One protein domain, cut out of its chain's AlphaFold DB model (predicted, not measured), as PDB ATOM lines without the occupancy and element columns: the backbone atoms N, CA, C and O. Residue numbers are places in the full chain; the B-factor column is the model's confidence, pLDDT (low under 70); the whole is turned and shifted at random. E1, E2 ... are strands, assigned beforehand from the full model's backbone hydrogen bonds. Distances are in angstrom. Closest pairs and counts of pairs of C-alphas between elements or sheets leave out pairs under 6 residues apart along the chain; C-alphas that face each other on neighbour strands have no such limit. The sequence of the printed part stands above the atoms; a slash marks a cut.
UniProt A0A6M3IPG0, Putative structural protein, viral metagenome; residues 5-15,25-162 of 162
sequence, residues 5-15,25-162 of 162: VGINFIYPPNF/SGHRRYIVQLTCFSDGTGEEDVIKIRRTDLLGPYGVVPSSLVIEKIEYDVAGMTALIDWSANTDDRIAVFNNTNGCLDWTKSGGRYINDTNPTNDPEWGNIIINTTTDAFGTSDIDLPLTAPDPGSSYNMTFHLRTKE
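AT A GLANCE: This is residues 5 to 15 and 25 to 162 of the 162 residues of the protein "Putative structural protein" of viral metagenome (UniProt A0A6M3IPG0). Two twisted sheets lie face to face as a sandwich, the larger made of E1, E2, E9, E4 and E7 and the smaller of E3, E8, E5 and E6, with their strands nearly aligned, at 16 degrees. The chain winds over both as a jelly roll, one long hairpin of four nested antiparallel pairs: E2 with E9, E3 with E8, E4 with E7, E5 with E6. The printed part has 149 residues, with nine named strands, E1 to E9 in order along the chain, and no named helix; the class is all strand, though under half of the residues, 65, are in named elements. Both sheets are antiparallel throughout, in the orders E1 - E2 - E9 - E4 - E7 and E3 - E8 - E5 - E6. The whole is compact, with a radius of gyration of the C-alphas of 15.0 A and spans of 44 by 31 by 26 A.

HOW THE PARTS SIT: The edge strand E1, residues 5 to 11, is antiparallel to E2, residues 29 to 37; N 8 and O 33 are 2.8 A apart, within hydrogen-bond range. E2 is antiparallel to E9, residues 151 to 161, with N 34 and O 154 at 2.8 A. E9 is antiparallel to E4, residues 64 to 75, at 168 degrees, with N 71 and O 155 at 2.9 A. E4 bends by 69 degrees at residue 68. The other edge strand, E7, residues 98 to 102, is antiparallel to E4, with N 70 and O 101 at 2.8 A. In the second sheet, E3, residues 46 to 49, is antiparallel to E8, residues 125 to 128, with N 48 and O 125 at 2.9 A. E8 is antiparallel to E5, residues 78 to 83, with N 80 and O 128 at 2.8 A. E5 and E6, residues 89 to 95, form a hairpin, with N 81 and O 92 at 2.9 A. Between the sheets, the closest C-alphas of E4 and E6 are those of Val 74 and Phe 94, 6.8 A apart. E1 and E8 are apart.

IN THESE COORDINATES: E1 begins at C-alpha 5, (178.755, 189.246, 145.422). E2 is 27.0 A long from first to last C-alpha, E4 30.1 A and E9 30.9 A. E9 ends at C-alpha 161, (187.937, 164.656, 151.923).

THE WHOLE: The C-alphas of Ser 25 and Pro 148, 44.7 A apart, are the two farthest apart. Residues 16 to 24 are not printed; C-alphas 15 and 25 are 14.2 A apart across the cut. The links E3 to E4, E7 to E8 and E8 to E9 are long. Mean pLDDT of the printed part is 80.9; residues 11 to 15, 25 to 27, 57, 112 to 118 and 131 to 142 are under 70.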
ATOM      1  N   VAL A   5     178.099 190.558 145.492       82.25
ATOM      2  CA  VAL A   5     178.755 189.246 145.422       82.25
ATOM      3  C   VAL A   5     177.961 188.268 144.559       82.25
ATOM      4  O   VAL A   5     176.764 188.065 144.763       82.25
ATOM      5  N   GLY A   6     178.641 187.614 143.620       80.19
ATOM      6  CA  GLY A   6     178.120 186.489 142.847       80.19
ATOM      7  C   GLY A   6     178.872 185.202 143.172       80.19
ATOM      8  O   GLY A   6     180.096 185.169 143.066       80.19
ATOM      9  N   ILE A   7     178.142 184.142 143.526       83.44
ATOM     10  CA  ILE A   7     178.676 182.791 143.747       83.44
ATOM     11  C   ILE A   7     178.054 181.872 142.699       83.44
ATOM     12  O   ILE A   7     176.831 181.778 142.605       83.44
ATOM     13  N   ASN A   8     178.885 181.198 141.908       79.56
ATOM     14  CA  ASN A   8     178.440 180.282 140.868       79.56
ATOM     15  C   ASN A   8     179.150 178.927 140.985       79.56
ATOM     16  O   ASN A   8     180.376 178.849 140.946       79.56
ATOM     17  N   PHE A   9     178.376 177.849 141.086       75.38
ATOM     18  CA  PHE A   9     178.895 176.483 141.081       75.38
ATOM     19  C   PHE A   9     178.935 175.975 139.638       75.38
ATOM     20  O   PHE A   9     177.900 175.656 139.056       75.38
ATOM     21  N   ILE A  10     180.132 175.912 139.051       70.12
ATOM     22  CA  ILE A  10     180.319 175.530 137.642       70.12
ATOM     23  C   ILE A  10     180.142 174.018 137.460       70.12
ATOM     24  O   ILE A  10     179.570 173.578 136.463       70.12
ATOM     25  N   TYR A  11     180.588 173.223 138.436       64.12
ATOM     26  CA  TYR A  11     180.362 171.779 138.456       64.12
ATOM     27  C   TYR A  11     179.585 171.364 139.703       64.12
ATOM     28  O   TYR A  11     179.876 171.858 140.798       64.12
ATOM     29  N   PRO A  12     178.581 170.480 139.547       58.47
ATOM     30  CA  PRO A  12     177.624 170.240 140.602       58.47
ATOM     31  C   PRO A  12     178.140 169.320 141.710       58.47
ATOM     32  O   PRO A  12     178.998 168.463 141.478       58.47
ATOM     33  N   PRO A  13     177.434 169.359 142.853       50.56
ATOM     34  CA  PRO A  13     177.480 168.342 143.889       50.56
ATOM     35  C   PRO A  13     177.232 166.899 143.449       50.56
ATOM     36  O   PRO A  13     177.488 166.028 144.263       50.56
ATOM     37  N   ASN A  14     176.789 166.613 142.212       54.12
ATOM     38  CA  ASN A  14     176.529 165.259 141.685       54.12
ATOM     39  C   ASN A  14     176.904 165.092 140.185       54.12
ATOM     40  O   ASN A  14     176.139 164.508 139.421       54.12
ATOM     41  N   PHE A  15     178.032 165.639 139.716       56.81
ATOM     42  CA  PHE A  15     178.456 165.456 138.316       56.81
ATOM     43  C   PHE A  15     179.014 164.045 138.070       56.81
ATOM     44  O   PHE A  15     180.042 163.691 138.647       56.81
ATOM     45  N   SER A  25     190.492 157.871 143.361       45.59
ATOM     46  CA  SER A  25     189.118 157.434 143.161       45.59
ATOM     47  C   SER A  25     188.405 157.435 144.507       45.59
ATOM     48  O   SER A  25     188.785 156.679 145.399       45.59
ATOM     49  N   GLY A  26     187.399 158.294 144.665       55.03
ATOM     50  CA  GLY A  26     186.629 158.392 145.905       55.03
ATOM     51  C   GLY A  26     186.501 159.790 146.500       55.03
ATOM     52  O   GLY A  26     185.915 159.908 147.562       55.03
ATOM     53  N   HIS A  27     186.986 160.852 145.854       66.12
ATOM     54  CA  HIS A  27     186.753 162.232 146.303       66.12
ATOM     55  C   HIS A  27     185.927 163.016 145.276       66.12
ATOM     56  O   HIS A  27     186.230 162.966 144.082       66.12
ATOM     57  N   ARG A  28     184.898 163.755 145.721       76.69
ATOM     58  CA  ARG A  28     184.113 164.634 144.837       76.69
ATOM     59  C   ARG A  28     184.852 165.950 144.633       76.69
ATOM     60  O   ARG A  28     185.467 166.463 145.562       76.69
ATOM     61  N   ARG A  29     184.799 166.487 143.414       83.75
ATOM     62  CA  ARG A  29     185.423 167.763 143.053       83.75
ATOM     63  C   ARG A  29     184.380 168.801 142.683       83.75
ATOM     64  O   ARG A  29     183.351 168.461 142.110       83.75
ATOM     65  N   TYR A  30     184.691 170.051 142.988       85.94
ATOM     66  CA  TYR A  30     183.832 171.207 142.800       85.94
ATOM     67  C   TYR A  30     184.631 172.339 142.177       85.94
ATOM     68  O   TYR A  30     185.795 172.532 142.520       85.94
ATOM     69  N   ILE A  31     183.993 173.110 141.299       89.88
ATOM     70  CA  ILE A  31     184.546 174.382 140.838       89.88
ATOM     71  C   ILE A  31     183.569 175.481 141.217       89.88
ATOM     72  O   ILE A  31     182.410 175.450 140.793       89.88
ATOM     73  N   VAL A  32     184.038 176.432 142.019       90.94
ATOM     74  CA  VAL A  32     183.241 177.555 142.514       90.94
ATOM     75  C   VAL A  32     183.844 178.849 142.001       90.94
ATOM     76  O   VAL A  32     185.006 179.139 142.267       90.94
ATOM     77  N   GLN A  33     183.053 179.625 141.273       93.75
ATOM     78  CA  GLN A  33     183.423 180.957 140.831       93.75
ATOM     79  C   GLN A  33     182.803 182.004 141.754       93.75
ATOM     80  O   GLN A  33     181.596 181.999 141.993       93.75
ATOM     81  N   LEU A  34     183.640 182.908 142.247       94.12
ATOM     82  CA  LEU A  34     183.286 184.019 143.113       94.12
ATOM     83  C   LEU A  34     183.596 185.323 142.390       94.12
ATOM     84  O   LEU A  34     184.693 185.507 141.874       94.12
ATOM     85  N   THR A  35     182.643 186.243 142.380       93.88
ATOM     86  CA  THR A  35     182.825 187.595 141.840       93.88
ATOM     87  C   THR A  35     182.359 188.613 142.861       93.88
ATOM     88  O   THR A  35     181.390 188.357 143.576       93.88
ATOM     89  N   CYS A  36     183.043 189.746 142.935       93.50
ATOM     90  CA  CYS A  36     182.643 190.869 143.767       93.50
ATOM     91  C   CYS A  36     182.981 192.190 143.092       93.50
ATOM     92  O   CYS A  36     184.036 192.322 142.472       93.50
ATOM     93  N   PHE A  37     182.083 193.157 143.256       92.94
ATOM     94  CA  PHE A  37     182.325 194.566 142.985       92.94
ATOM     95  C   PHE A  37     182.106 195.345 144.269       92.94
ATOM     96  O   PHE A  37     181.005 195.306 144.829       92.94
ATOM     97  N   SER A  38     183.145 196.050 144.707       90.75
ATOM     98  CA  SER A  38     183.091 196.780 145.957       90.75
ATOM     99  C   SER A  38     182.400 198.127 145.806       90.75
ATOM    100  O   SER A  38     182.631 198.859 144.837       90.75
ATOM    101  N   ASP A  39     181.570 198.468 146.786       88.31
ATOM    102  CA  ASP A  39     180.953 199.786 146.918       88.31
ATOM    103  C   ASP A  39     181.701 200.705 147.901       88.31
ATOM    104  O   ASP A  39     181.268 201.837 148.136       88.31
ATOM    105  N   GLY A  40     182.834 200.239 148.436       86.62
ATOM    106  CA  GLY A  40     183.671 200.966 149.382       86.62
ATOM    107  C   GLY A  40     183.517 200.541 150.842       86.62
ATOM    108  O   GLY A  40     184.220 201.087 151.692       86.62
ATOM    109  N   THR A  41     182.603 199.616 151.170       86.38
ATOM    110  CA  THR A  41     182.467 199.115 152.551       86.38
ATOM    111  C   THR A  41     183.422 197.973 152.861       86.38
ATOM    112  O   THR A  41     183.843 197.843 154.008       86.38
ATOM    113  N   GLY A  42     183.758 197.172 151.848       83.50
ATOM    114  CA  GLY A  42     184.528 195.944 151.993       83.50
ATOM    115  C   GLY A  42     183.773 194.825 152.718       83.50
ATOM    116  O   GLY A  42     182.591 194.952 153.043       83.50
ATOM    117  N   GLU A  43     184.472 193.712 152.920       86.00
ATOM    118  CA  GLU A  43     183.940 192.447 153.417       86.00
ATOM    119  C   GLU A  43     184.751 191.966 154.622       86.00
ATOM    120  O   GLU A  43     185.974 191.846 154.540       86.00
ATOM    121  N   GLU A  44     184.054 191.661 155.714       85.38
ATOM    122  CA  GLU A  44     184.616 191.145 156.963       85.38
ATOM    123  C   GLU A  44     183.906 189.839 157.326       85.38
ATOM    124  O   GLU A  44     182.675 189.786 157.389       85.38
ATOM    125  N   ASP A  45     184.697 188.787 157.508       80.56
ATOM    126  CA  ASP A  45     184.316 187.422 157.863       80.56
ATOM    127  C   ASP A  45     183.167 186.854 157.009       80.56
ATOM    128  O   ASP A  45     182.206 186.223 157.465       80.56
ATOM    129  N   VAL A  46     183.223 187.124 155.701       86.75
ATOM    130  CA  VAL A  46     182.162 186.693 154.795       86.75
ATOM    131  C   VAL A  46     182.434 185.271 154.330       86.75
ATOM    132  O   VAL A  46     183.258 185.026 153.447       86.75
ATOM    133  N   ILE A  47     181.660 184.323 154.861       89.94
ATOM    134  CA  ILE A  47     181.640 182.944 154.369       89.94
ATOM    135  C   ILE A  47     181.142 182.922 152.917       89.94
ATOM    136  O   ILE A  47     179.964 183.163 152.638       89.94
ATOM    137  N   LYS A  48     182.032 182.572 151.984       90.06
ATOM    138  CA  LYS A  48     181.711 182.444 150.553       90.06
ATOM    139  C   LYS A  48     181.393 181.018 150.147       90.06
ATOM    140  O   LYS A  48     180.572 180.805 149.260       90.06
ATOM    141  N   ILE A  49     182.054 180.037 150.756       91.06
ATOM    142  CA  ILE A  49     181.843 178.623 150.434       91.06
ATOM    143  C   ILE A  49     181.667 177.865 151.736       91.06
ATOM    144  O   ILE A  49     182.612 177.731 152.510       91.06
ATOM    145  N   ARG A  50     180.461 177.344 151.967       88.88
ATOM    146  CA  ARG A  50     180.202 176.477 153.113       88.88
ATOM    147  C   ARG A  50     180.523 175.035 152.766       88.88
ATOM    148  O   ARG A  50     180.056 174.515 151.755       88.88
ATOM    149  N   ARG A  51     181.257 174.354 153.642       86.94
ATOM    150  CA  ARG A  51     181.530 172.914 153.542       86.94
ATOM    151  C   ARG A  51     180.244 172.096 153.526       86.94
ATOM    152  O   ARG A  51     180.152 171.123 152.787       86.94
ATOM    153  N   THR A  52     179.262 172.511 154.319       83.75
ATOM    154  CA  THR A  52     177.951 171.862 154.455       83.75
ATOM    155  C   THR A  52     177.066 171.989 153.219       83.75
ATOM    156  O   THR A  52     176.178 171.159 153.039       83.75
ATOM    157  N   ASP A  53     177.340 172.956 152.339       83.88
ATOM    158  CA  ASP A  53     176.651 173.090 151.050       83.88
ATOM    159  C   ASP A  53     177.205 172.107 149.999       83.88
ATOM    160  O   ASP A  53     176.605 171.907 148.939       83.88
ATOM    161  N   LEU A  54     178.351 171.473 150.279       82.00
ATOM    162  CA  LEU A  54     178.991 170.496 149.405       82.00
ATOM    163  C   LEU A  54     178.697 169.075 149.891       82.00
ATOM    164  O   LEU A  54     178.660 168.788 151.083       82.00
ATOM    165  N   LEU A  55     178.527 168.154 148.944       75.69
ATOM    166  CA  LEU A  55     178.300 166.741 149.232       75.69
ATOM    167  C   LEU A  55     179.568 165.915 148.986       75.69
ATOM    168  O   LEU A  55     180.246 166.036 147.965       75.69
ATOM    169  N   GLY A  56     179.885 165.023 149.910       71.44
ATOM    170  CA  GLY A  56     180.847 163.952 149.718       71.44
ATOM    171  C   GLY A  56     180.310 162.860 148.777       71.44
ATOM    172  O   GLY A  56     179.143 162.886 148.371       71.44
ATOM    173  N   PRO A  57     181.137 161.863 148.421       66.25
ATOM    174  CA  PRO A  57     180.787 160.762 147.515       66.25
ATOM    175  C   PRO A  57     179.478 160.046 147.859       66.25
ATOM    176  O   PRO A  57     178.751 159.643 146.950       66.25
ATOM    177  N   TYR A  58     179.158 159.947 149.151       70.25
ATOM    178  CA  TYR A  58     177.982 159.252 149.679       70.25
ATOM    179  C   TYR A  58     176.795 160.180 149.984       70.25
ATOM    180  O   TYR A  58     175.856 159.766 150.658       70.25
ATOM    181  N   GLY A  59     176.823 161.434 149.517       70.75
ATOM    182  CA  GLY A  59     175.766 162.411 149.810       70.75
ATOM    183  C   GLY A  59     175.772 162.914 151.257       70.75
ATOM    184  O   GLY A  59     174.772 163.455 151.718       70.75
ATOM    185  N   VAL A  60     176.882 162.723 151.970       76.50
ATOM    186  CA  VAL A  60     177.109 163.220 153.332       76.50
ATOM    187  C   VAL A  60     177.933 164.500 153.292       76.50
ATOM    188  O   VAL A  60     178.643 164.735 152.319       76.50
ATOM    189  N   VAL A  61     177.862 165.327 154.332       79.50
ATOM    190  CA  VAL A  61     178.753 166.489 154.447       79.50
ATOM    191  C   VAL A  61     180.201 165.985 154.551       79.50
ATOM    192  O   VAL A  61     180.474 165.152 155.417       79.50
ATOM    193  N   PRO A  62     181.127 166.465 153.705       80.62
ATOM    194  CA  PRO A  62     182.511 166.000 153.715       80.62
ATOM    195  C   PRO A  62     183.219 166.448 154.992       80.62
ATOM    196  O   PRO A  62     183.013 167.579 155.421       80.62
ATOM    197  N   SER A  63     184.080 165.621 155.591       80.12
ATOM    198  CA  SER A  63     184.779 165.967 156.845       80.12
ATOM    199  C   SER A  63     185.722 167.164 156.696       80.12
ATOM    200  O   SER A  63     185.943 167.912 157.647       80.12
ATOM    201  N   SER A  64     186.260 167.369 155.494       81.88
ATOM    202  CA  SER A  64     187.116 168.506 155.164       81.88
ATOM    203  C   SER A  64     187.067 168.847 153.675       81.88
ATOM    204  O   SER A  64     186.694 168.029 152.825       81.88
ATOM    205  N   LEU A  65     187.464 170.078 153.360       86.81
ATOM    206  CA  LEU A  65     187.690 170.537 151.996       86.81
ATOM    207  C   LEU A  65     189.189 170.637 151.718       86.81
ATOM    208  O   LEU A  65     189.997 170.965 152.585       86.81
ATOM    209  N   VAL A  66     189.547 170.350 150.476       88.56
ATOM    210  CA  VAL A  66     190.894 170.493 149.942       88.56
ATOM    211  C   VAL A  66     190.819 171.440 148.754       88.56
ATOM    212  O   VAL A  66     190.103 171.174 147.796       88.56
ATOM    213  N   ILE A  67     191.573 172.529 148.789       92.38
ATOM    214  CA  ILE A  67     191.783 173.418 147.650       92.38
ATOM    215  C   ILE A  67     192.890 172.819 146.786       92.38
ATOM    216  O   ILE A  67     194.034 172.678 147.216       92.38
ATOM    217  N   GLU A  68     192.564 172.453 145.554       91.94
ATOM    218  CA  GLU A  68     193.543 171.963 144.582       91.94
ATOM    219  C   GLU A  68     194.173 173.124 143.808       91.94
ATOM    220  O   GLU A  68     195.379 173.114 143.559       91.94
ATOM    221  N   LYS A  69     193.376 174.141 143.463       93.75
ATOM    222  CA  LYS A  69     193.806 175.292 142.660       93.75
ATOM    223  C   LYS A  69     192.916 176.511 142.926       93.75
ATOM    224  O   LYS A  69     191.712 176.355 143.122       93.75
ATOM    225  N   ILE A  70     193.492 177.711 142.889       96.69
ATOM    226  CA  ILE A  70     192.771 178.992 142.871       96.69
ATOM    227  C   ILE A  70     193.273 179.804 141.682       96.69
ATOM    228  O   ILE A  70     194.458 180.120 141.601       96.69
ATOM    229  N   GLU A  71     192.370 180.168 140.785       97.44
ATOM    230  CA  GLU A  71     192.607 181.174 139.745       97.44
ATOM    231  C   GLU A  71     191.983 182.479 140.215       97.44
ATOM    232  O   GLU A  71     190.851 182.465 140.690       97.44
ATOM    233  N   TYR A  72     192.705 183.590 140.133       97.50
ATOM    234  CA  TYR A  72     192.238 184.851 140.696       97.50
ATOM    235  C   TYR A  72     192.633 186.047 139.836       97.50
ATOM    236  O   TYR A  72     193.698 186.077 139.217       97.50
ATOM    237  N   ASP A  73     191.767 187.048 139.856       97.31
ATOM    238  CA  ASP A  73     192.009 188.406 139.400       97.31
ATOM    239  C   ASP A  73     191.434 189.351 140.454       97.31
ATOM    240  O   ASP A  73     190.228 189.355 140.705       97.31
ATOM    241  N   VAL A  74     192.312 190.082 141.136       94.44
ATOM    242  CA  VAL A  74     191.967 191.033 142.191       94.44
ATOM    243  C   VAL A  74     192.468 192.397 141.753       94.44
ATOM    244  O   VAL A  74     193.670 192.594 141.596       94.44
ATOM    245  N   ALA A  75     191.557 193.346 141.578       94.38
ATOM    246  CA  ALA A  75     191.858 194.675 141.068       94.38
ATOM    247  C   ALA A  75     191.379 195.742 142.056       94.38
ATOM    248  O   ALA A  75     190.208 195.772 142.429       94.38
ATOM    249  N   GLY A  76     192.284 196.623 142.477       90.12
ATOM    250  CA  GLY A  76     191.986 197.745 143.374       90.12
ATOM    251  C   GLY A  76     191.793 197.382 144.853       90.12
ATOM    252  O   GLY A  76     191.570 198.273 145.662       90.12
ATOM    253  N   MET A  77     191.917 196.105 145.234       90.06
ATOM    254  CA  MET A  77     191.729 195.653 146.620       90.06
ATOM    255  C   MET A  77     192.753 194.601 147.058       90.06
ATOM    256  O   MET A  77     193.498 194.045 146.242       90.06
ATOM    257  N   THR A  78     192.742 194.308 148.356       90.81
ATOM    258  CA  THR A  78     193.327 193.098 148.928       90.81
ATOM    259  C   THR A  78     192.212 192.117 149.257       90.81
ATOM    260  O   THR A  78     191.182 192.520 149.788       90.81
ATOM    261  N   ALA A  79     192.421 190.839 148.951       90.50
ATOM    262  CA  ALA A  79     191.550 189.758 149.382       90.50
ATOM    263  C   ALA A  79     192.356 188.737 150.191       90.50
ATOM    264  O   ALA A  79     193.336 188.167 149.699       90.50
ATOM    265  N   LEU A  80     191.937 188.527 151.433       91.19
ATOM    266  CA  LEU A  80     192.438 187.506 152.341       91.19
ATOM    267  C   LEU A  80     191.501 186.309 152.239       91.19
ATOM    268  O   LEU A  80     190.283 186.476 152.261       91.19
ATOM    269  N   ILE A  81     192.074 185.125 152.056       91.06
ATOM    270  CA  ILE A  81     191.321 183.882 151.930       91.06
ATOM    271  C   ILE A  81     191.666 183.017 153.126       91.06
ATOM    272  O   ILE A  81     192.830 182.638 153.281       91.06
ATOM    273  N   ASP A  82     190.652 182.662 153.903       88.94
ATOM    274  CA  ASP A  82     190.807 181.974 155.180       88.94
ATOM    275  C   ASP A  82     189.944 180.713 155.227       88.94
ATOM    276  O   ASP A  82     188.892 180.624 154.581       88.94
ATOM    277  N   TRP A  83     190.404 179.709 155.970       88.19
ATOM    278  CA  TRP A  83     189.541 178.624 156.418       88.19
ATOM    279  C   TRP A  83     188.901 178.994 157.746       88.19
ATOM    280  O   TRP A  83     189.619 179.403 158.654       88.19
ATOM    281  N   SER A  84     187.604 178.724 157.894       85.81
ATOM    282  CA  SER A  84     186.955 178.839 159.197       85.81
ATOM    283  C   SER A  84     187.449 177.754 160.162       85.81
ATOM    284  O   SER A  84     187.345 176.551 159.871       85.81
ATOM    285  N   ALA A  85     187.990 178.176 161.303       76.31
ATOM    286  CA  ALA A  85     188.488 177.315 162.381       76.31
ATOM    287  C   ALA A  85     188.388 178.009 163.750       76.31
ATOM    288  O   ALA A  85     187.895 179.125 163.862       76.31
ATOM    289  N   ASN A  86     188.854 177.349 164.820       72.44
ATOM    290  CA  ASN A  86     188.987 177.987 166.142       72.44
ATOM    291  C   ASN A  86     189.838 179.264 166.080       72.44
ATOM    292  O   ASN A  86     189.554 180.252 166.758       72.44
ATOM    293  N   THR A  87     190.907 179.199 165.296       70.94
ATOM    294  CA  THR A  87     191.665 180.345 164.809       70.94
ATOM    295  C   THR A  87     191.662 180.214 163.302       70.94
ATOM    296  O   THR A  87     192.157 179.204 162.802       70.94
ATOM    297  N   ASP A  88     191.060 181.173 162.603       73.19
ATOM    298  CA  ASP A  88     190.984 181.124 161.148       73.19
ATOM    299  C   ASP A  88     192.378 180.948 160.540       73.19
ATOM    300  O   ASP A  88     193.349 181.602 160.927       73.19
ATOM    301  N   ASP A  89     192.474 180.006 159.605       80.38
ATOM    302  CA  ASP A  89     193.741 179.583 159.019       80.38
ATOM    303  C   ASP A  89     193.918 180.252 157.652       80.38
ATOM    304  O   ASP A  89     193.254 179.883 156.671       80.38
ATOM    305  N   ARG A  90     194.878 181.181 157.552       86.56
ATOM    306  CA  ARG A  90     195.183 181.883 156.297       86.56
ATOM    307  C   ARG A  90     195.613 180.913 155.196       86.56
ATOM    308  O   ARG A  90     196.614 180.187 155.279       86.56
ATOM    309  N   ILE A  91     194.866 180.930 154.097       88.94
ATOM    310  CA  ILE A  91     195.167 180.180 152.874       88.94
ATOM    311  C   ILE A  91     196.090 181.000 151.981       88.94
ATOM    312  O   ILE A  91     197.122 180.496 151.533       88.94
ATOM    313  N   ALA A  92     195.686 182.237 151.684       90.44
ATOM    314  CA  ALA A  92     196.368 183.110 150.739       90.44
ATOM    315  C   ALA A  92     196.007 184.585 150.957       90.44
ATOM    316  O   ALA A  92     194.942 184.909 151.474       90.44
ATOM    317  N   VAL A  93     196.898 185.465 150.498       91.06
ATOM    318  CA  VAL A  93     196.690 186.916 150.430       91.06
ATOM    319  C   VAL A  93     196.902 187.357 148.988       91.06
ATOM    320  O   VAL A  93     197.975 187.131 148.421       91.06
ATOM    321  N   PHE A  94     195.897 187.995 148.394       91.94
ATOM    322  CA  PHE A  94     195.961 188.525 147.035       91.94
ATOM    323  C   PHE A  94     195.886 190.049 147.068       91.94
ATOM    324  O   PHE A  94     194.859 190.613 147.426       91.94
ATOM    325  N   ASN A  95     196.976 190.716 146.685       91.00
ATOM    326  CA  ASN A  95     197.101 192.174 146.735       91.00
ATOM    327  C   ASN A  95     197.119 192.758 145.324       91.00
ATOM    328  O   ASN A  95     198.174 192.734 144.690       91.00
ATOM    329  N   ASN A  96     195.981 193.284 144.856       90.75
ATOM    330  CA  ASN A  96     195.847 193.974 143.566       90.75
ATOM    331  C   ASN A  96     196.629 193.288 142.425       90.75
ATOM    332  O   ASN A  96     197.518 193.874 141.800       90.75
ATOM    333  N   THR A  97     196.379 191.995 142.244       95.06
ATOM    334  CA  THR A  97     197.125 191.131 141.337       95.06
ATOM    335  C   THR A  97     196.227 190.047 140.753       95.06
ATOM    336  O   THR A  97     195.162 189.738 141.288       95.06
ATOM    337  N   ASN A  98     196.691 189.432 139.672       96.81
ATOM    338  CA  ASN A  98     196.082 188.254 139.076       96.81
ATOM    339  C   ASN A  98     197.081 187.099 139.017       96.81
ATOM    340  O   ASN A  98     198.298 187.288 139.070       96.81
ATOM    341  N   GLY A  99     196.559 185.881 138.925       97.19
ATOM    342  CA  GLY A  99     197.392 184.702 138.817       97.19
ATOM    343  C   GLY A  99     196.675 183.402 139.131       97.19
ATOM    344  O   GLY A  99     195.454 183.271 139.047       97.19
ATOM    345  N   CYS A 100     197.489 182.407 139.469       96.50
ATOM    346  CA  CYS A 100     197.042 181.067 139.794       96.50
ATOM    347  C   CYS A 100     197.912 180.495 140.916       96.50
ATOM    348  O   CYS A 100     199.137 180.455 140.789       96.50
ATOM    349  N   LEU A 101     197.280 180.014 141.985       96.00
ATOM    350  CA  LEU A 101     197.909 179.134 142.967       96.00
ATOM    351  C   LEU A 101     197.475 177.698 142.680       96.00
ATOM    352  O   LEU A 101     196.283 177.416 142.607       96.00
ATOM    353  N   ASP A 102     198.437 176.798 142.487       94.12
ATOM    354  CA  ASP A 102     198.190 175.408 142.098       94.12
ATOM    355  C   ASP A 102     198.936 174.451 143.037       94.12
ATOM    356  O   ASP A 102     200.168 174.411 143.072       94.12
ATOM    357  N   TRP A 103     198.164 173.672 143.793       92.44
ATOM    358  CA  TRP A 103     198.640 172.660 144.735       92.44
ATOM    359  C   TRP A 103     198.339 171.235 144.266       92.44
ATOM    360  O   TRP A 103     198.526 170.284 145.028       92.44
ATOM    361  N   THR A 104     197.897 171.043 143.021       85.75
ATOM    362  CA  THR A 104     197.558 169.716 142.479       85.75
ATOM    363  C   THR A 104     198.717 168.728 142.628       85.75
ATOM    364  O   THR A 104     198.512 167.577 143.011       85.75
ATOM    365  N   LYS A 105     199.962 169.192 142.442       82.81
ATOM    366  CA  LYS A 105     201.178 168.369 142.576       82.81
ATOM    367  C   LYS A 105     201.532 167.986 144.016       82.81
ATOM    368  O   LYS A 105     202.252 167.011 144.209       82.81
ATOM    369  N   SER A 106     201.061 168.735 145.011       84.94
ATOM    370  CA  SER A 106     201.301 168.458 146.435       84.94
ATOM    371  C   SER A 106     200.111 167.782 147.123       84.94
ATOM    372  O   SER A 106     200.121 167.626 148.340       84.94
ATOM    373  N   GLY A 107     199.078 167.389 146.367       80.69
ATOM    374  CA  GLY A 107     197.857 166.775 146.902       80.69
ATOM    375  C   GLY A 107     196.800 167.770 147.405       80.69
ATOM    376  O   GLY A 107     195.763 167.335 147.917       80.69
ATOM    377  N   GLY A 108     197.028 169.074 147.214       86.81
ATOM    378  CA  GLY A 108     196.135 170.164 147.609       86.81
ATOM    379  C   GLY A 108     196.479 170.829 148.948       86.81
ATOM    380  O   GLY A 108     197.268 170.321 149.744       86.81
ATOM    381  N   ARG A 109     195.868 171.990 149.187       88.06
ATOM    382  CA  ARG A 109     195.912 172.762 150.433       88.06
ATOM    383  C   ARG A 109     194.629 172.497 151.214       88.06
ATOM    384  O   ARG A 109     193.541 172.668 150.684       88.06
ATOM    385  N   TYR A 110     194.739 172.073 152.460       84.62
ATOM    386  CA  TYR A 110     193.594 171.788 153.322       84.62
ATOM    387  C   TYR A 110     193.874 172.332 154.716       84.62
ATOM    388  O   TYR A 110     195.039 172.522 155.076       84.62
ATOM    389  N   ILE A 111     192.810 172.595 155.465       76.19
ATOM    390  CA  ILE A 111     192.917 173.003 156.862       76.19
ATOM    391  C   ILE A 111     193.571 171.879 157.679       76.19
ATOM    392  O   ILE A 111     193.186 170.715 157.550       76.19
ATOM    393  N   ASN A 112     194.593 172.207 158.471       63.59
ATOM    394  CA  ASN A 112     195.343 171.236 159.279       63.59
ATOM    395  C   ASN A 112     195.062 171.395 160.783       63.59
ATOM    396  O   ASN A 112     195.883 171.004 161.611       63.59
ATOM    397  N   ASP A 113     193.913 171.971 161.129       62.00
ATOM    398  CA  ASP A 113     193.430 172.016 162.504       62.00
ATOM    399  C   ASP A 113     192.667 170.720 162.847       62.00
ATOM    400  O   ASP A 113     192.084 170.048 161.986       62.00
ATOM    401  N   THR A 114     192.686 170.348 164.124       56.59
ATOM    402  CA  THR A 114     191.863 169.290 164.723       56.59
ATOM    403  C   THR A 114     190.382 169.665 164.640       56.59
ATOM    404  O   THR A 114     189.781 170.120 165.607       56.59
ATOM    405  N   ASN A 115     189.790 169.458 163.464       57.78
ATOM    406  CA  ASN A 115     188.385 169.735 163.203       57.78
ATOM    407  C   ASN A 115     187.484 168.851 164.094       57.78
ATOM    408  O   ASN A 115     187.557 167.618 163.982       57.78
ATOM    409  N   PRO A 116     186.593 169.415 164.929       57.00
ATOM    410  CA  PRO A 116     185.436 168.672 165.393       57.00
ATOM    411  C   PRO A 116     184.569 168.377 164.161       57.00
ATOM    412  O   PRO A 116     183.845 169.232 163.667       57.00
ATOM    413  N   THR A 117     184.647 167.151 163.632       58.44
ATOM    414  CA  THR A 117     183.991 166.707 162.378       58.44
ATOM    415  C   THR A 117     182.479 166.981 162.301       58.44
ATOM    416  O   THR A 117     181.875 166.885 161.232       58.44
ATOM    417  N   ASN A 118     181.873 167.340 163.427       63.97
ATOM    418  CA  ASN A 118     180.475 167.647 163.669       63.97
ATOM    419  C   ASN A 118     180.130 169.148 163.746       63.97
ATOM    420  O   ASN A 118     178.947 169.449 163.911       63.97
ATOM    421  N   ASP A 119     181.084 170.074 163.615       75.81
ATOM    422  CA  ASP A 119     180.787 171.512 163.601       75.81
ATOM    423  C   ASP A 119     180.519 172.021 162.165       75.81
ATOM    424  O   ASP A 119     181.416 171.993 161.311       75.81
ATOM    425  N   PRO A 120     179.284 172.451 161.841       72.38
ATOM    426  CA  PRO A 120     178.939 172.958 160.514       72.38
ATOM    427  C   PRO A 120     179.591 174.309 160.177       72.38
ATOM    428  O   PRO A 120     179.593 174.693 159.005       72.38
ATOM    429  N   GLU A 121     180.135 175.024 161.162       77.88
ATOM    430  CA  GLU A 121     180.782 176.325 160.977       77.88
ATOM    431  C   GLU A 121     182.266 176.196 160.613       77.88
ATOM    432  O   GLU A 121     182.870 177.177 160.193       77.88
ATOM    433  N   TRP A 122     182.836 174.987 160.663       84.75
ATOM    434  CA  TRP A 122     184.246 174.712 160.374       84.75
ATOM    435  C   TRP A 122     184.525 174.254 158.942       84.75
ATOM    436  O   TRP A 122     183.748 173.510 158.327       84.75
ATOM    437  N   GLY A 123     185.712 174.616 158.450       83.75
ATOM    438  CA  GLY A 123     186.209 174.232 157.130       83.75
ATOM    439  C   GLY A 123     185.486 174.931 155.977       83.75
ATOM    440  O   GLY A 123     185.509 174.432 154.850       83.75
ATOM    441  N   ASN A 124     184.824 176.052 156.262       89.00
ATOM    442  CA  ASN A 124     184.271 176.961 155.267       89.00
ATOM    443  C   ASN A 124     185.392 177.844 154.704       89.00
ATOM    444  O   ASN A 124     186.413 178.035 155.356       89.00
ATOM    445  N   ILE A 125     185.206 178.380 153.500       91.50
ATOM    446  CA  ILE A 125     186.118 179.377 152.926       91.50
ATOM    447  C   ILE A 125     185.514 180.757 153.156       91.50
ATOM    448  O   ILE A 125     184.398 181.042 152.698       91.50
ATOM    449  N   ILE A 126     186.281 181.589 153.848       90.56
ATOM    450  CA  ILE A 126     185.979 182.976 154.179       90.56
ATOM    451  C   ILE A 126     186.821 183.885 153.284       90.56
ATOM    452  O   ILE A 126     187.945 183.541 152.907       90.56
ATOM    453  N   ILE A 127     186.251 185.031 152.908       90.06
ATOM    454  CA  ILE A 127     186.996 186.112 152.264       90.06
ATOM    455  C   ILE A 127     186.853 187.385 153.088       90.06
ATOM    456  O   ILE A 127     185.732 187.818 153.364       90.06
ATOM    457  N   ASN A 128     187.995 187.996 153.396       88.00
ATOM    458  CA  ASN A 128     188.092 189.330 153.974       88.00
ATOM    459  C   ASN A 128     188.698 190.295 152.945       88.00
ATOM    460  O   ASN A 128     189.709 189.987 152.311       88.00
ATOM    461  N   THR A 129     188.098 191.470 152.774       86.94
ATOM    462  CA  THR A 129     188.671 192.593 152.008       86.94
ATOM    463  C   THR A 129     188.910 193.831 152.875       86.94
ATOM    464  O   THR A 129     189.497 194.810 152.414       86.94
ATOM    465  N   THR A 130     188.511 193.770 154.147       81.56
ATOM    466  CA  THR A 130     188.849 194.719 155.218       81.56
ATOM    467  C   THR A 130     189.623 194.006 156.328       81.56
ATOM    468  O   THR A 130     190.040 192.864 156.150       81.56
ATOM    469  N   THR A 131     189.860 194.686 157.456       68.81
ATOM    470  CA  THR A 131     190.332 194.050 158.696       68.81
ATOM    471  C   THR A 131     189.594 192.744 158.953       68.81
ATOM    472  O   THR A 131     188.367 192.724 158.875       68.81
ATOM    473  N   ASP A 132     190.341 191.694 159.272       61.78
ATOM    474  CA  ASP A 132     189.803 190.487 159.872       61.78
ATOM    475  C   ASP A 132     189.610 190.718 161.378       61.78
ATOM    476  O   ASP A 132     190.498 191.155 162.111       61.78
ATOM    477  N   ALA A 133     188.404 190.469 161.879       54.06
ATOM    478  CA  ALA A 133     188.163 190.467 163.320       54.06
ATOM    479  C   ALA A 133     188.637 189.169 164.000       54.06
ATOM    480  O   ALA A 133     188.696 189.120 165.234       54.06
ATOM    481  N   PHE A 134     188.972 188.124 163.234       50.38
ATOM    482  CA  PHE A 134     189.294 186.795 163.750       50.38
ATOM    483  C   PHE A 134     190.760 186.423 163.522       50.38
ATOM    484  O   PHE A 134     191.247 186.417 162.404       50.38
ATOM    485  N   GLY A 135     191.446 186.063 164.616       48.66
ATOM    486  CA  GLY A 135     192.807 185.518 164.577       48.66
ATOM    487  C   GLY A 135     193.898 186.535 164.910       48.66
ATOM    488  O   GLY A 135     194.698 186.912 164.069       48.66
ATOM    489  N   THR A 136     194.046 186.915 166.183       44.16
ATOM    490  CA  THR A 136     195.155 187.775 166.653       44.16
ATOM    491  C   THR A 136     196.544 187.106 166.596       44.16
ATOM    492  O   THR A 136     197.418 187.439 167.402       44.16
ATOM    493  N   SER A 137     196.759 186.112 165.734       44.12
ATOM    494  CA  SER A 137     197.976 185.296 165.701       44.12
ATOM    495  C   SER A 137     198.825 185.427 164.440       44.12
ATOM    496  O   SER A 137     199.979 185.021 164.524       44.12
ATOM    497  N   ASP A 138     198.361 186.037 163.343       50.66
ATOM    498  CA  ASP A 138     199.140 186.052 162.091       50.66
ATOM    499  C   ASP A 138     199.175 187.415 161.372       50.66
ATOM    500  O   ASP A 138     198.738 187.565 160.246       50.66
ATOM    501  N   ILE A 139     199.821 188.411 161.998       47.41
ATOM    502  CA  ILE A 139     200.281 189.664 161.347       47.41
ATOM    503  C   ILE A 139     199.213 190.291 160.425       47.41
ATOM    504  O   ILE A 139     199.472 190.618 159.266       47.41
ATOM    505  N   ASP A 140     198.015 190.529 160.943       56.44
ATOM    506  CA  ASP A 140     197.024 191.278 160.182       56.44
ATOM    507  C   ASP A 140     197.251 192.772 160.397       56.44
ATOM    508  O   ASP A 140     196.910 193.389 161.411       56.44
ATOM    509  N   LEU A 141     197.950 193.374 159.432       57.25
ATOM    510  CA  LEU A 141     197.901 194.818 159.271       57.25
ATOM    511  C   LEU A 141     196.456 195.172 158.920       57.25
ATOM    512  O   LEU A 141     195.907 194.547 158.011       57.25
ATOM    513  N   PRO A 142     195.847 196.174 159.574       62.66
ATOM    514  CA  PRO A 142     194.487 196.554 159.249       62.66
ATOM    515  C   PRO A 142     194.398 196.908 157.766       62.66
ATOM    516  O   PRO A 142     195.043 197.859 157.308       62.66
ATOM    517  N   LEU A 143     193.623 196.128 157.007       71.88
ATOM    518  CA  LEU A 143     193.337 196.463 155.623       71.88
ATOM    519  C   LEU A 143     192.443 197.696 155.610       71.88
ATOM    520  O   LEU A 143     191.457 197.793 156.341       71.88
ATOM    521  N   THR A 144     192.806 198.660 154.770       76.75
ATOM    522  CA  THR A 144     191.897 199.762 154.466       76.75
ATOM    523  C   THR A 144     190.780 199.212 153.596       76.75
ATOM    524  O   THR A 144     191.050 198.400 152.710       76.75
ATOM    525  N   ALA A 145     189.548 199.656 153.846       81.38
ATOM    526  CA  ALA A 145     188.430 199.304 152.988       81.38
ATOM    527  C   ALA A 145     188.774 199.604 151.516       81.38
ATOM    528  O   ALA A 145     189.397 200.636 151.236       81.38
ATOM    529  N   PRO A 146     188.423 198.699 150.590       86.69
ATOM    530  CA  PRO A 146     188.717 198.873 149.176       86.69
ATOM    531  C   PRO A 146     188.019 200.112 148.613       86.69
ATOM    532  O   PRO A 146     186.935 200.479 149.058       86.69
ATOM    533  N   ASP A 147     188.610 200.743 147.601       89.25
ATOM    534  CA  ASP A 147     187.955 201.859 146.919       89.25
ATOM    535  C   ASP A 147     186.704 201.368 146.163       89.25
ATOM    536  O   ASP A 147     186.727 200.268 145.587       89.25
ATOM    537  N   PRO A 148     185.633 202.181 146.066       90.88
ATOM    538  CA  PRO A 148     184.486 201.859 145.225       90.88
ATOM    539  C   PRO A 148     184.909 201.556 143.779       90.88
ATOM    540  O   PRO A 148     185.653 202.317 143.159       90.88
ATOM    541  N   GLY A 149     184.402 200.456 143.220       87.62
ATOM    542  CA  GLY A 149     184.752 199.978 141.878       87.62
ATOM    543  C   GLY A 149     185.924 198.994 141.833       87.62
ATOM    544  O   GLY A 149     186.186 198.431 140.770       87.62
ATOM    545  N   SER A 150     186.583 198.735 142.964       93.19
ATOM    546  CA  SER A 150     187.498 197.598 143.105       93.19
ATOM    547  C   SER A 150     186.733 196.282 142.947       93.19
ATOM    548  O   SER A 150     185.548 196.202 143.270       93.19
ATOM    549  N   SER A 151     187.395 195.224 142.483       94.25
ATOM    550  CA  SER A 151     186.738 193.934 142.258       94.25
ATOM    551  C   SER A 151     187.638 192.738 142.520       94.25
ATOM    552  O   SER A 151     188.858 192.825 142.375       94.25
ATOM    553  N   TYR A 152     187.015 191.588 142.768       94.81
ATOM    554  CA  TYR A 152     187.672 190.298 142.598       94.81
ATOM    555  C   TYR A 152     186.855 189.367 141.695       94.81
ATOM    556  O   TYR A 152     185.622 189.391 141.683       94.81
ATOM    557  N   ASN A 153     187.551 188.499 140.968       95.88
ATOM    558  CA  ASN A 153     187.001 187.351 140.259       95.88
ATOM    559  C   ASN A 153     187.911 186.154 140.529       95.88
ATOM    560  O   ASN A 153     189.081 186.156 140.152       95.88
ATOM    561  N   MET A 154     187.391 185.149 141.221       96.25
ATOM    562  CA  MET A 154     188.159 183.996 141.669       96.25
ATOM    563  C   MET A 154     187.457 182.704 141.292       96.25
ATOM    564  O   MET A 154     186.237 182.608 141.360       96.25
ATOM    565  N   THR A 155     188.223 181.685 140.928       96.00
ATOM    566  CA  THR A 155     187.734 180.336 140.654       96.00
ATOM    567  C   THR A 155     188.489 179.341 141.521       96.00
ATOM    568  O   THR A 155     189.696 179.153 141.377       96.00
ATOM    569  N   PHE A 156     187.758 178.694 142.422       94.25
ATOM    570  CA  PHE A 156     188.254 177.688 143.349       94.25
ATOM    571  C   PHE A 156     187.999 176.299 142.787       94.25
ATOM    572  O   PHE A 156     186.857 175.950 142.499       94.25
ATOM    573  N   HIS A 157     189.049 175.491 142.690       92.06
ATOM    574  CA  HIS A 157     188.965 174.063 142.403       92.06
ATOM    575  C   HIS A 157     189.114 173.322 143.724       92.06
ATOM    576  O   HIS A 157     190.184 173.327 144.337       92.06
ATOM    577  N   LEU A 158     188.023 172.723 144.181       89.62
ATOM    578  CA  LEU A 158     187.922 172.070 145.475       89.62
ATOM    579  C   LEU A 158     187.763 170.565 145.303       89.62
ATOM    580  O   LEU A 158     187.156 170.083 144.347       89.62
ATOM    581  N   ARG A 159     188.236 169.823 146.295       87.00
ATOM    582  CA  ARG A 159     188.052 168.388 146.453       87.00
ATOM    583  C   ARG A 159     187.565 168.099 147.867       87.00
ATOM    584  O   ARG A 159     188.098 168.638 148.832       87.00
ATOM    585  N   THR A 160     186.577 167.228 148.008       83.25
ATOM    586  CA  THR A 160     186.120 166.762 149.317       83.25
ATOM    587  C   THR A 160     187.060 165.709 149.874       83.25
ATOM    588  O   THR A 160     187.615 164.895 149.134       83.25
ATOM    589  N   LYS A 161     187.220 165.693 151.191       77.81
ATOM    590  CA  LYS A 161     187.937 164.656 151.923       77.81
ATOM    591  C   LYS A 161     187.034 164.150 153.050       77.81
ATOM    592  O   LYS A 161     186.287 164.931 153.635       77.81
ATOM    593  N   GLU A 162     187.082 162.839 153.260       74.00
ATOM    594  CA  GLU A 162     186.381 162.106 154.323       74.00
ATOM    595  C   GLU A 162     187.351 161.819 155.471       74.00
ATOM    596  O   GLU A 162     188.549 161.584 155.183       74.00
TER     597      GLU A 162